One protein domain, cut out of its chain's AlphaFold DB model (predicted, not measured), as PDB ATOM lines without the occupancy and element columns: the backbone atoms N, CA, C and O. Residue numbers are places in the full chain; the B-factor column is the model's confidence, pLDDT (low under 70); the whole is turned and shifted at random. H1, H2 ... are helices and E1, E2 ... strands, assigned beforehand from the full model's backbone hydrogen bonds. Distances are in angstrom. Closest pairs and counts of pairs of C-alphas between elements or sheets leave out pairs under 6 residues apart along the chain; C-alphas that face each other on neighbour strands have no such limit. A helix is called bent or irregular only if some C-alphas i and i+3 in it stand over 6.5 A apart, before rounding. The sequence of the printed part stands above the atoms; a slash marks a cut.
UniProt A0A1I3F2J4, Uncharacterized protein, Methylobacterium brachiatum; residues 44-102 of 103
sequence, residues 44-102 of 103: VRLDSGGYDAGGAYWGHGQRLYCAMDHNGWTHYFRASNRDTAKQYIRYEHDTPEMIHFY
ATOM      1  N   VAL A  44     156.835 212.397 134.607       93.62
ATOM      2  CA  VAL A  44     155.374 212.372 134.688       93.62
ATOM      3  C   VAL A  44     154.861 211.392 133.631       93.62
ATOM      4  O   VAL A  44     155.250 211.445 132.457       93.62
ATOM      5  N   ARG A  45     154.043 210.426 134.055       94.56
ATOM      6  CA  ARG A  45     153.407 209.475 133.137       94.56
ATOM      7  C   ARG A  45     152.162 210.132 132.559       94.56
ATOM      8  O   ARG A  45     151.314 210.579 133.321       94.56
ATOM      9  N   LEU A  46     152.094 210.164 131.232       91.75
ATOM     10  CA  LEU A  46     150.936 210.636 130.487       91.75
ATOM     11  C   LEU A  46     150.267 209.446 129.804       91.75
ATOM     12  O   LEU A  46     150.965 208.530 129.353       91.75
ATOM     13  N   ASP A  47     148.943 209.468 129.741       94.31
ATOM     14  CA  ASP A  47     148.154 208.527 128.956       94.31
ATOM     15  C   ASP A  47     148.217 208.842 127.447       94.31
ATOM     16  O   ASP A  47     148.903 209.767 126.995       94.31
ATOM     17  N   SER A  48     147.506 208.049 126.640       94.00
ATOM     18  CA  SER A  48     147.449 208.241 125.186       94.00
ATOM     19  C   SER A  48     146.736 209.524 124.760       94.00
ATOM     20  O   SER A  48     146.875 209.907 123.605       94.00
ATOM     21  N   GLY A  49     145.988 210.178 125.655       91.50
ATOM     22  CA  GLY A  49     145.354 211.477 125.435       91.50
ATOM     23  C   GLY A  49     146.224 212.660 125.864       91.50
ATOM     24  O   GLY A  49     145.827 213.801 125.660       91.50
ATOM     25  N   GLY A  50     147.407 212.415 126.439       89.31
ATOM     26  CA  GLY A  50     148.295 213.468 126.933       89.31
ATOM     27  C   GLY A  50     147.934 213.980 128.330       89.31
ATOM     28  O   GLY A  50     148.392 215.062 128.700       89.31
ATOM     29  N   TYR A  51     147.144 213.228 129.098       89.25
ATOM     30  CA  TYR A  51     146.753 213.565 130.466       89.25
ATOM     31  C   TYR A  51     147.612 212.821 131.485       89.25
ATOM     32  O   TYR A  51     147.998 211.673 131.262       89.25
ATOM     33  N   ASP A  52     147.921 213.459 132.612       92.00
ATOM     34  CA  ASP A  52     148.461 212.747 133.771       92.00
ATOM     35  C   ASP A  52     147.348 212.075 134.601       92.00
ATOM     36  O   ASP A  52     146.156 212.242 134.348       92.00
ATOM     37  N   ALA A  53     147.738 211.309 135.625       87.69
ATOM     38  CA  ALA A  53     146.789 210.623 136.508       87.69
ATOM     39  C   ALA A  53     145.907 211.577 137.344       87.69
ATOM     40  O   ALA A  53     144.916 211.133 137.916       87.69
ATOM     41  N   GLY A  54     146.267 212.863 137.433       87.44
ATOM     42  CA  GLY A  54     145.476 213.905 138.087       87.44
ATOM     43  C   GLY A  54     144.466 214.581 137.155       87.44
ATOM     44  O   GLY A  54     143.738 215.464 137.603       87.44
ATOM     45  N   GLY A  55     144.414 214.189 135.878       85.19
ATOM     46  CA  GLY A  55     143.518 214.765 134.877       85.19
ATOM     47  C   GLY A  55     144.031 216.063 134.249       85.19
ATOM     48  O   GLY A  55     143.279 216.720 133.530       85.19
ATOM     49  N   ALA A  56     145.289 216.449 134.484       83.19
ATOM     50  CA  ALA A  56     145.870 217.623 133.837       83.19
ATOM     51  C   ALA A  56     146.346 217.279 132.418       83.19
ATOM     52  O   ALA A  56     147.062 216.297 132.218       83.19
ATOM     53  N   TYR A  57     145.962 218.100 131.433       84.75
ATOM     54  CA  TYR A  57     146.397 217.950 130.042       84.75
ATOM     55  C   TYR A  57     147.752 218.614 129.801       84.75
ATOM     56  O   TYR A  57     147.896 219.834 129.895       84.75
ATOM     57  N   TRP A  58     148.716 217.809 129.371       83.56
ATOM     58  CA  TRP A  58     150.068 218.248 129.042       83.56
ATOM     59  C   TRP A  58     150.372 218.144 127.546       83.56
ATOM     60  O   TRP A  58     151.410 218.612 127.093       83.56
ATOM     61  N   GLY A  59     149.499 217.528 126.752       85.75
ATOM     62  CA  GLY A  59     149.730 217.312 125.326       85.75
ATOM     63  C   GLY A  59     150.774 216.246 125.005       85.75
ATOM     64  O   GLY A  59     151.256 215.498 125.867       85.75
ATOM     65  N   HIS A  60     151.120 216.165 123.724       82.69
ATOM     66  CA  HIS A  60     151.976 215.124 123.157       82.69
ATOM     67  C   HIS A  60     153.395 215.626 122.876       82.69
ATOM     68  O   HIS A  60     153.648 216.822 122.799       82.69
ATOM     69  N   GLY A  61     154.339 214.696 122.709       87.44
ATOM     70  CA  GLY A  61     155.716 215.007 122.328       87.44
ATOM     71  C   GLY A  61     156.747 214.247 123.155       87.44
ATOM     72  O   GLY A  61     156.535 213.094 123.535       87.44
ATOM     73  N   GLN A  62     157.878 214.903 123.432       88.44
ATOM     74  CA  GLN A  62     158.933 214.358 124.291       88.44
ATOM     75  C   GLN A  62     158.409 214.006 125.690       88.44
ATOM     76  O   GLN A  62     157.324 214.413 126.093       88.44
ATOM     77  N   ARG A  63     159.178 213.249 126.473       92.25
ATOM     78  CA  ARG A  63     158.768 212.867 127.832       92.25
ATOM     79  C   ARG A  63     158.620 214.123 128.704       92.25
ATOM     80  O   ARG A  63     159.447 215.027 128.618       92.25
ATOM     81  N   LEU A  64     157.581 214.160 129.539       91.31
ATOM     82  CA  LEU A  64     157.388 215.205 130.545       91.31
ATOM     83  C   LEU A  64     158.142 214.834 131.827       91.31
ATOM     84  O   LEU A  64     158.020 213.707 132.318       91.31
ATOM     85  N   TYR A  65     158.911 215.776 132.359       91.94
ATOM     86  CA  TYR A  65     159.601 215.664 133.639       91.94
ATOM     87  C   TYR A  65     159.089 216.723 134.610       91.94
ATOM     88  O   TYR A  65     158.661 217.794 134.194       91.94
ATOM     89  N   CYS A  66     159.152 216.395 135.896       90.69
ATOM     90  CA  CYS A  66     158.951 217.315 137.002       90.69
ATOM     91  C   CYS A  66     160.217 217.301 137.863       90.69
ATOM     92  O   CYS A  66     160.672 216.229 138.281       90.69
ATOM     93  N   ALA A  67     160.797 218.478 138.070       89.94
ATOM     94  CA  ALA A  67     161.776 218.733 139.111       89.94
ATOM     95  C   ALA A  67     161.046 219.334 140.311       89.94
ATOM     96  O   ALA A  67     160.245 220.248 140.135       89.94
ATOM     97  N   MET A  68     161.303 218.795 141.497       88.12
ATOM     98  CA  MET A  68     160.655 219.208 142.733       88.12
ATOM     99  C   MET A  68     161.670 219.265 143.871       88.12
ATOM    100  O   MET A  68     162.485 218.350 143.997       88.12
ATOM    101  N   ASP A  69     161.623 220.306 144.696       86.94
ATOM    102  CA  ASP A  69     162.381 220.363 145.952       86.94
ATOM    103  C   ASP A  69     161.483 220.075 147.171       86.94
ATOM    104  O   ASP A  69     160.284 219.823 147.033       86.94
ATOM    105  N   HIS A  70     162.054 220.070 148.380       82.69
ATOM    106  CA  HIS A  70     161.273 219.808 149.599       82.69
ATOM    107  C   HIS A  70     160.399 220.994 150.041       82.69
ATOM    108  O   HIS A  70     159.409 220.783 150.743       82.69
ATOM    109  N   ASN A  71     160.712 222.210 149.583       80.19
ATOM    110  CA  ASN A  71     159.950 223.428 149.861       80.19
ATOM    111  C   ASN A  71     158.705 223.563 148.966       80.19
ATOM    112  O   ASN A  71     157.924 224.503 149.120       80.19
ATOM    113  N   GLY A  72     158.500 222.626 148.037       75.75
ATOM    114  CA  GLY A  72     157.367 222.624 147.121       75.75
ATOM    115  C   GLY A  72     157.597 223.449 145.857       75.75
ATOM    116  O   GLY A  72     156.638 223.699 145.121       75.75
ATOM    117  N   TRP A  73     158.838 223.848 145.562       82.25
ATOM    118  CA  TRP A  73     159.187 224.326 144.230       82.25
ATOM    119  C   TRP A  73     158.975 223.191 143.235       82.25
ATOM    120  O   TRP A  73     159.485 222.091 143.433       82.25
ATOM    121  N   THR A  74     158.224 223.449 142.164       83.56
ATOM    122  CA  THR A  74     158.019 222.483 141.081       83.56
ATOM    123  C   THR A  74     158.244 223.135 139.733       83.56
ATOM    124  O   THR A  74     157.675 224.192 139.459       83.56
ATOM    125  N   HIS A  75     158.985 222.457 138.862       84.62
ATOM    126  CA  HIS A  75     159.200 222.867 137.483       84.62
ATOM    127  C   HIS A  75     158.936 221.699 136.532       84.62
ATOM    128  O   HIS A  75     159.564 220.640 136.624       84.62
ATOM    129  N   TYR A  76     157.983 221.893 135.620       86.56
ATOM    130  CA  TYR A  76     157.594 220.911 134.613       86.56
ATOM    131  C   TYR A  76     158.176 221.292 133.261       86.56
ATOM    132  O   TYR A  76     157.989 222.411 132.803       86.56
ATOM    133  N   PHE A  77     158.844 220.355 132.596       86.75
ATOM    134  CA  PHE A  77     159.472 220.621 131.306       86.75
ATOM    135  C   PHE A  77     159.620 219.339 130.483       86.75
ATOM    136  O   PHE A  77     159.531 218.211 130.985       86.75
ATOM    137  N   ARG A  78     159.817 219.504 129.176       88.44
ATOM    138  CA  ARG A  78     159.972 218.395 128.229       88.44
ATOM    139  C   ARG A  78     161.454 218.082 128.036       88.44
ATOM    140  O   ARG A  78     162.267 218.983 127.871       88.44
ATOM    141  N   ALA A  79     161.794 216.796 128.032       88.94
ATOM    142  CA  ALA A  79     163.135 216.337 127.684       88.94
ATOM    143  C   ALA A  79     163.091 214.957 127.023       88.94
ATOM    144  O   ALA A  79     162.202 214.133 127.266       88.94
ATOM    145  N   SER A  80     164.094 214.662 126.201       92.62
ATOM    146  CA  SER A  80     164.201 213.367 125.525       92.62
ATOM    147  C   SER A  80     164.447 212.224 126.518       92.62
ATOM    148  O   SER A  80     163.878 211.141 126.370       92.62
ATOM    149  N   ASN A  81     165.239 212.452 127.567       94.50
ATOM    150  CA  ASN A  81     165.594 211.472 128.593       94.50
ATOM    151  C   ASN A  81     165.953 212.161 129.931       94.50
ATOM    152  O   ASN A  81     165.970 213.388 130.025       94.50
ATOM    153  N   ARG A  82     166.206 211.359 130.976       93.81
ATOM    154  CA  ARG A  82     166.468 211.856 132.338       93.81
ATOM    155  C   ARG A  82     167.789 212.624 132.435       93.81
ATOM    156  O   ARG A  82     167.867 213.551 133.230       93.81
ATOM    157  N   ASP A  83     168.801 212.273 131.649       94.31
ATOM    158  CA  ASP A  83     170.103 212.946 131.693       94.31
ATOM    159  C   ASP A  83     170.039 214.325 131.034       94.31
ATOM    160  O   ASP A  83     170.502 215.300 131.622       94.31
ATOM    161  N   THR A  84     169.355 214.442 129.892       91.00
ATOM    162  CA  THR A  84     169.017 215.741 129.290       91.00
ATOM    163  C   THR A  84     168.196 216.593 130.258       91.00
ATOM    164  O   THR A  84     168.438 217.790 130.379       91.00
ATOM    165  N   ALA A  85     167.279 215.982 131.015       89.44
ATOM    166  CA  ALA A  85     166.504 216.705 132.017       89.44
ATOM    167  C   ALA A  85     167.355 217.235 133.185       89.44
ATOM    168  O   ALA A  85     167.162 218.365 133.626       89.44
ATOM    169  N   LYS A  86     168.337 216.458 133.659       90.56
ATOM    170  CA  LYS A  86     169.297 216.927 134.672       90.56
ATOM    171  C   LYS A  86     170.157 218.079 134.161       90.56
ATOM    172  O   LYS A  86     170.427 219.009 134.910       90.56
ATOM    173  N   GLN A  87     170.617 217.996 132.911       89.06
ATOM    174  CA  GLN A  87     171.416 219.055 132.291       89.06
ATOM    175  C   GLN A  87     170.626 220.357 132.180       89.06
ATOM    176  O   GLN A  87     171.179 221.405 132.486       89.06
ATOM    177  N   TYR A  88     169.342 220.280 131.816       84.81
ATOM    178  CA  TYR A  88     168.465 221.448 131.777       84.81
ATOM    179  C   TYR A  88     168.345 222.122 133.145       84.81
ATOM    180  O   TYR A  88     168.644 223.301 133.270       84.81
ATOM    181  N   ILE A  89     168.016 221.355 134.189       86.19
ATOM    182  CA  ILE A  89     167.924 221.901 135.550       86.19
ATOM    183  C   ILE A  89     169.253 222.489 136.018       86.19
ATOM    184  O   ILE A  89     169.264 223.501 136.689       86.19
ATOM    185  N   ARG A  90     170.398 221.914 135.651       86.31
ATOM    186  CA  ARG A  90     171.677 222.562 135.967       86.31
ATOM    187  C   ARG A  90     171.845 223.882 135.220       86.31
ATOM    188  O   ARG A  90     172.245 224.858 135.827       86.31
ATOM    189  N   TYR A  91     171.539 223.912 133.929       81.12
ATOM    190  CA  TYR A  91     171.705 225.104 133.098       81.12
ATOM    191  C   TYR A  91     170.831 226.287 133.549       81.12
ATOM    192  O   TYR A  91     171.274 227.425 133.480       81.12
ATOM    193  N   GLU A  92     169.616 226.019 134.023       75.25
ATOM    194  CA  GLU A  92     168.669 227.048 134.482       75.25
ATOM    195  C   GLU A  92     169.011 227.633 135.865       75.25
ATOM    196  O   GLU A  92     168.333 228.546 136.329       75.25
ATOM    197  N   HIS A  93     170.018 227.095 136.558       71.06
ATOM    198  CA  HIS A  93     170.371 227.491 137.918       71.06
ATOM    199  C   HIS A  93     171.767 228.110 137.957       71.06
ATOM    200  O   HIS A  93     172.709 227.558 137.396       71.06
ATOM    201  N   ASP A  94     171.916 229.208 138.700       69.62
ATOM    202  CA  ASP A  94     173.183 229.946 138.806       69.62
ATOM    203  C   ASP A  94     174.319 229.129 139.455       69.62
ATOM    204  O   ASP A  94     175.493 229.404 139.217       69.62
ATOM    205  N   THR A  95     173.981 228.105 140.247       73.31
ATOM    206  CA  THR A  95     174.927 227.216 140.947       73.31
ATOM    207  C   THR A  95     174.709 225.741 140.556       73.31
ATOM    208  O   THR A  95     174.215 224.941 141.363       73.31
ATOM    209  N   PRO A  96     175.020 225.344 139.306       73.50
ATOM    210  CA  PRO A  96     174.721 224.010 138.768       73.50
ATOM    211  C   PRO A  96     175.411 222.858 139.512       73.50
ATOM    212  O   PRO A  96     174.888 221.739 139.556       73.50
ATOM    213  N   GLU A  97     176.594 223.107 140.069       76.06
ATOM    214  CA  GLU A  97     177.398 222.148 140.831       76.06
ATOM    215  C   GLU A  97     176.793 221.796 142.192       76.06
ATOM    216  O   GLU A  97     177.009 220.684 142.674       76.06
ATOM    217  N   MET A  98     175.991 222.697 142.765       78.38
ATOM    218  CA  MET A  98     175.312 222.490 144.046       78.38
ATOM    219  C   MET A  98     174.054 221.625 143.900       78.38
ATOM    220  O   MET A  98     173.525 221.129 144.887       78.38
ATOM    221  N   ILE A  99     173.564 221.403 142.674       83.19
ATOM    222  CA  ILE A  99     172.345 220.621 142.445       83.19
ATOM    223  C   ILE A  99     172.597 219.128 142.672       83.19
ATOM    224  O   ILE A  99     173.259 218.438 141.878       83.19
ATOM    225  N   HIS A 100     171.939 218.599 143.702       86.50
ATOM    226  CA  HIS A 100     171.953 217.186 144.044       86.50
ATOM    227  C   HIS A 100     170.631 216.519 143.662       86.50
ATOM    228  O   HIS A 100     169.595 216.702 144.301       86.50
ATOM    229  N   PHE A 101     170.672 215.684 142.620       88.62
ATOM    230  CA  PHE A 101     169.526 214.861 142.241       88.62
ATOM    231  C   PHE A 101     169.454 213.605 143.102       88.62
ATOM    232  O   PHE A 101     170.366 212.776 143.048       88.62
ATOM    233  N   TYR A 102     168.341 213.410 143.802       83.75
ATOM    234  CA  TYR A 102     168.059 212.159 144.505       83.75
ATOM    235  C   TYR A 102     166.947 211.362 143.813       83.75
ATOM    236  O   TYR A 102     166.340 211.806 142.828       83.75
TER     237      TYR A 102
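What this domain is: This is residues 44 to 102 of the 103 residues of an uncharacterized protein of Methylobacterium brachiatum (UniProt A0A1I3F2J4). A long, twisted two-stranded hairpin, E1 and E2, stands in the middle, with the helix H1 over one face of it and an irregular looped stretch, residues 44 to 62, on the side away from H1. Past H1, the last residues fold back to the short strand E3, near the helix and away from the hairpin. The printed part has 59 residues with three named strands and one named helix, in the order E1, E2, H1, E3; the sheet has the order E1 - E2 and is antiparallel. The class is mixed, helices and strands, though under half of the residues, 25 of the 59, are in named elements. The whole is only just loose, close to compact, with a radius of gyration of the C-alphas of 12.6 A, and only just elongated, spanning 37 by 25 by 17 A.

How they stand to each other: Look first at E1, residues 63 to 68, and E2, residues 74 to 79, an antiparallel hairpin with 154 degrees between their directions. Across it, N 65 and O 77 are 2.9 A apart and N 75 and O 67 are 2.8 A apart, both within hydrogen-bond range. Next go to H1, residues 82 to 91: its closest C-alphas to E2 are those of Ala 85 and Ala 79, 5.5 A apart. Toward E1, the closest C-alphas are those of Ala 85 and Tyr 65, 7.2 A apart. In H1 every O i to N i+4 pair is within hydrogen-bond range. Last along the chain is E3, residues 100 to 102, which pairs with no named strand. Its closest C-alpha to H1 is that of Phe 101, 7.8 A from the C-alpha of Lys 86. E3 is apart from E1 and from E2.

Where its parts are: Find C-alpha 63 at (158.768, 212.867, 127.832); from there E1 runs 16.3 A to C-alpha 68 at (160.655, 219.208, 142.733). After five linking residues, E2 runs 15.6 A from C-alpha 74 to C-alpha 79. H1 begins at C-alpha 82 and covers 14.3 A to C-alpha 91. E3 measures 6.4 A and ends at C-alpha 102, at (168.059, 212.159, 144.505).

The domain as a whole: Look for the two C-alphas farthest apart at Gly 49 and Glu 97, 37.1 A from each other. The printed part has no cut. The links E1 to E2 and E2 to H1 are tight, and the link H1 to E3, of 8 residues, is short. The C-alphas of residues 44 to 62, a stretch with no named element, lie 7 to 19 A from the mean of the C-alphas. In the B-factor column the mean pLDDT of the printed part of this model is 86.3, and one residue, Asp 94, is under 70.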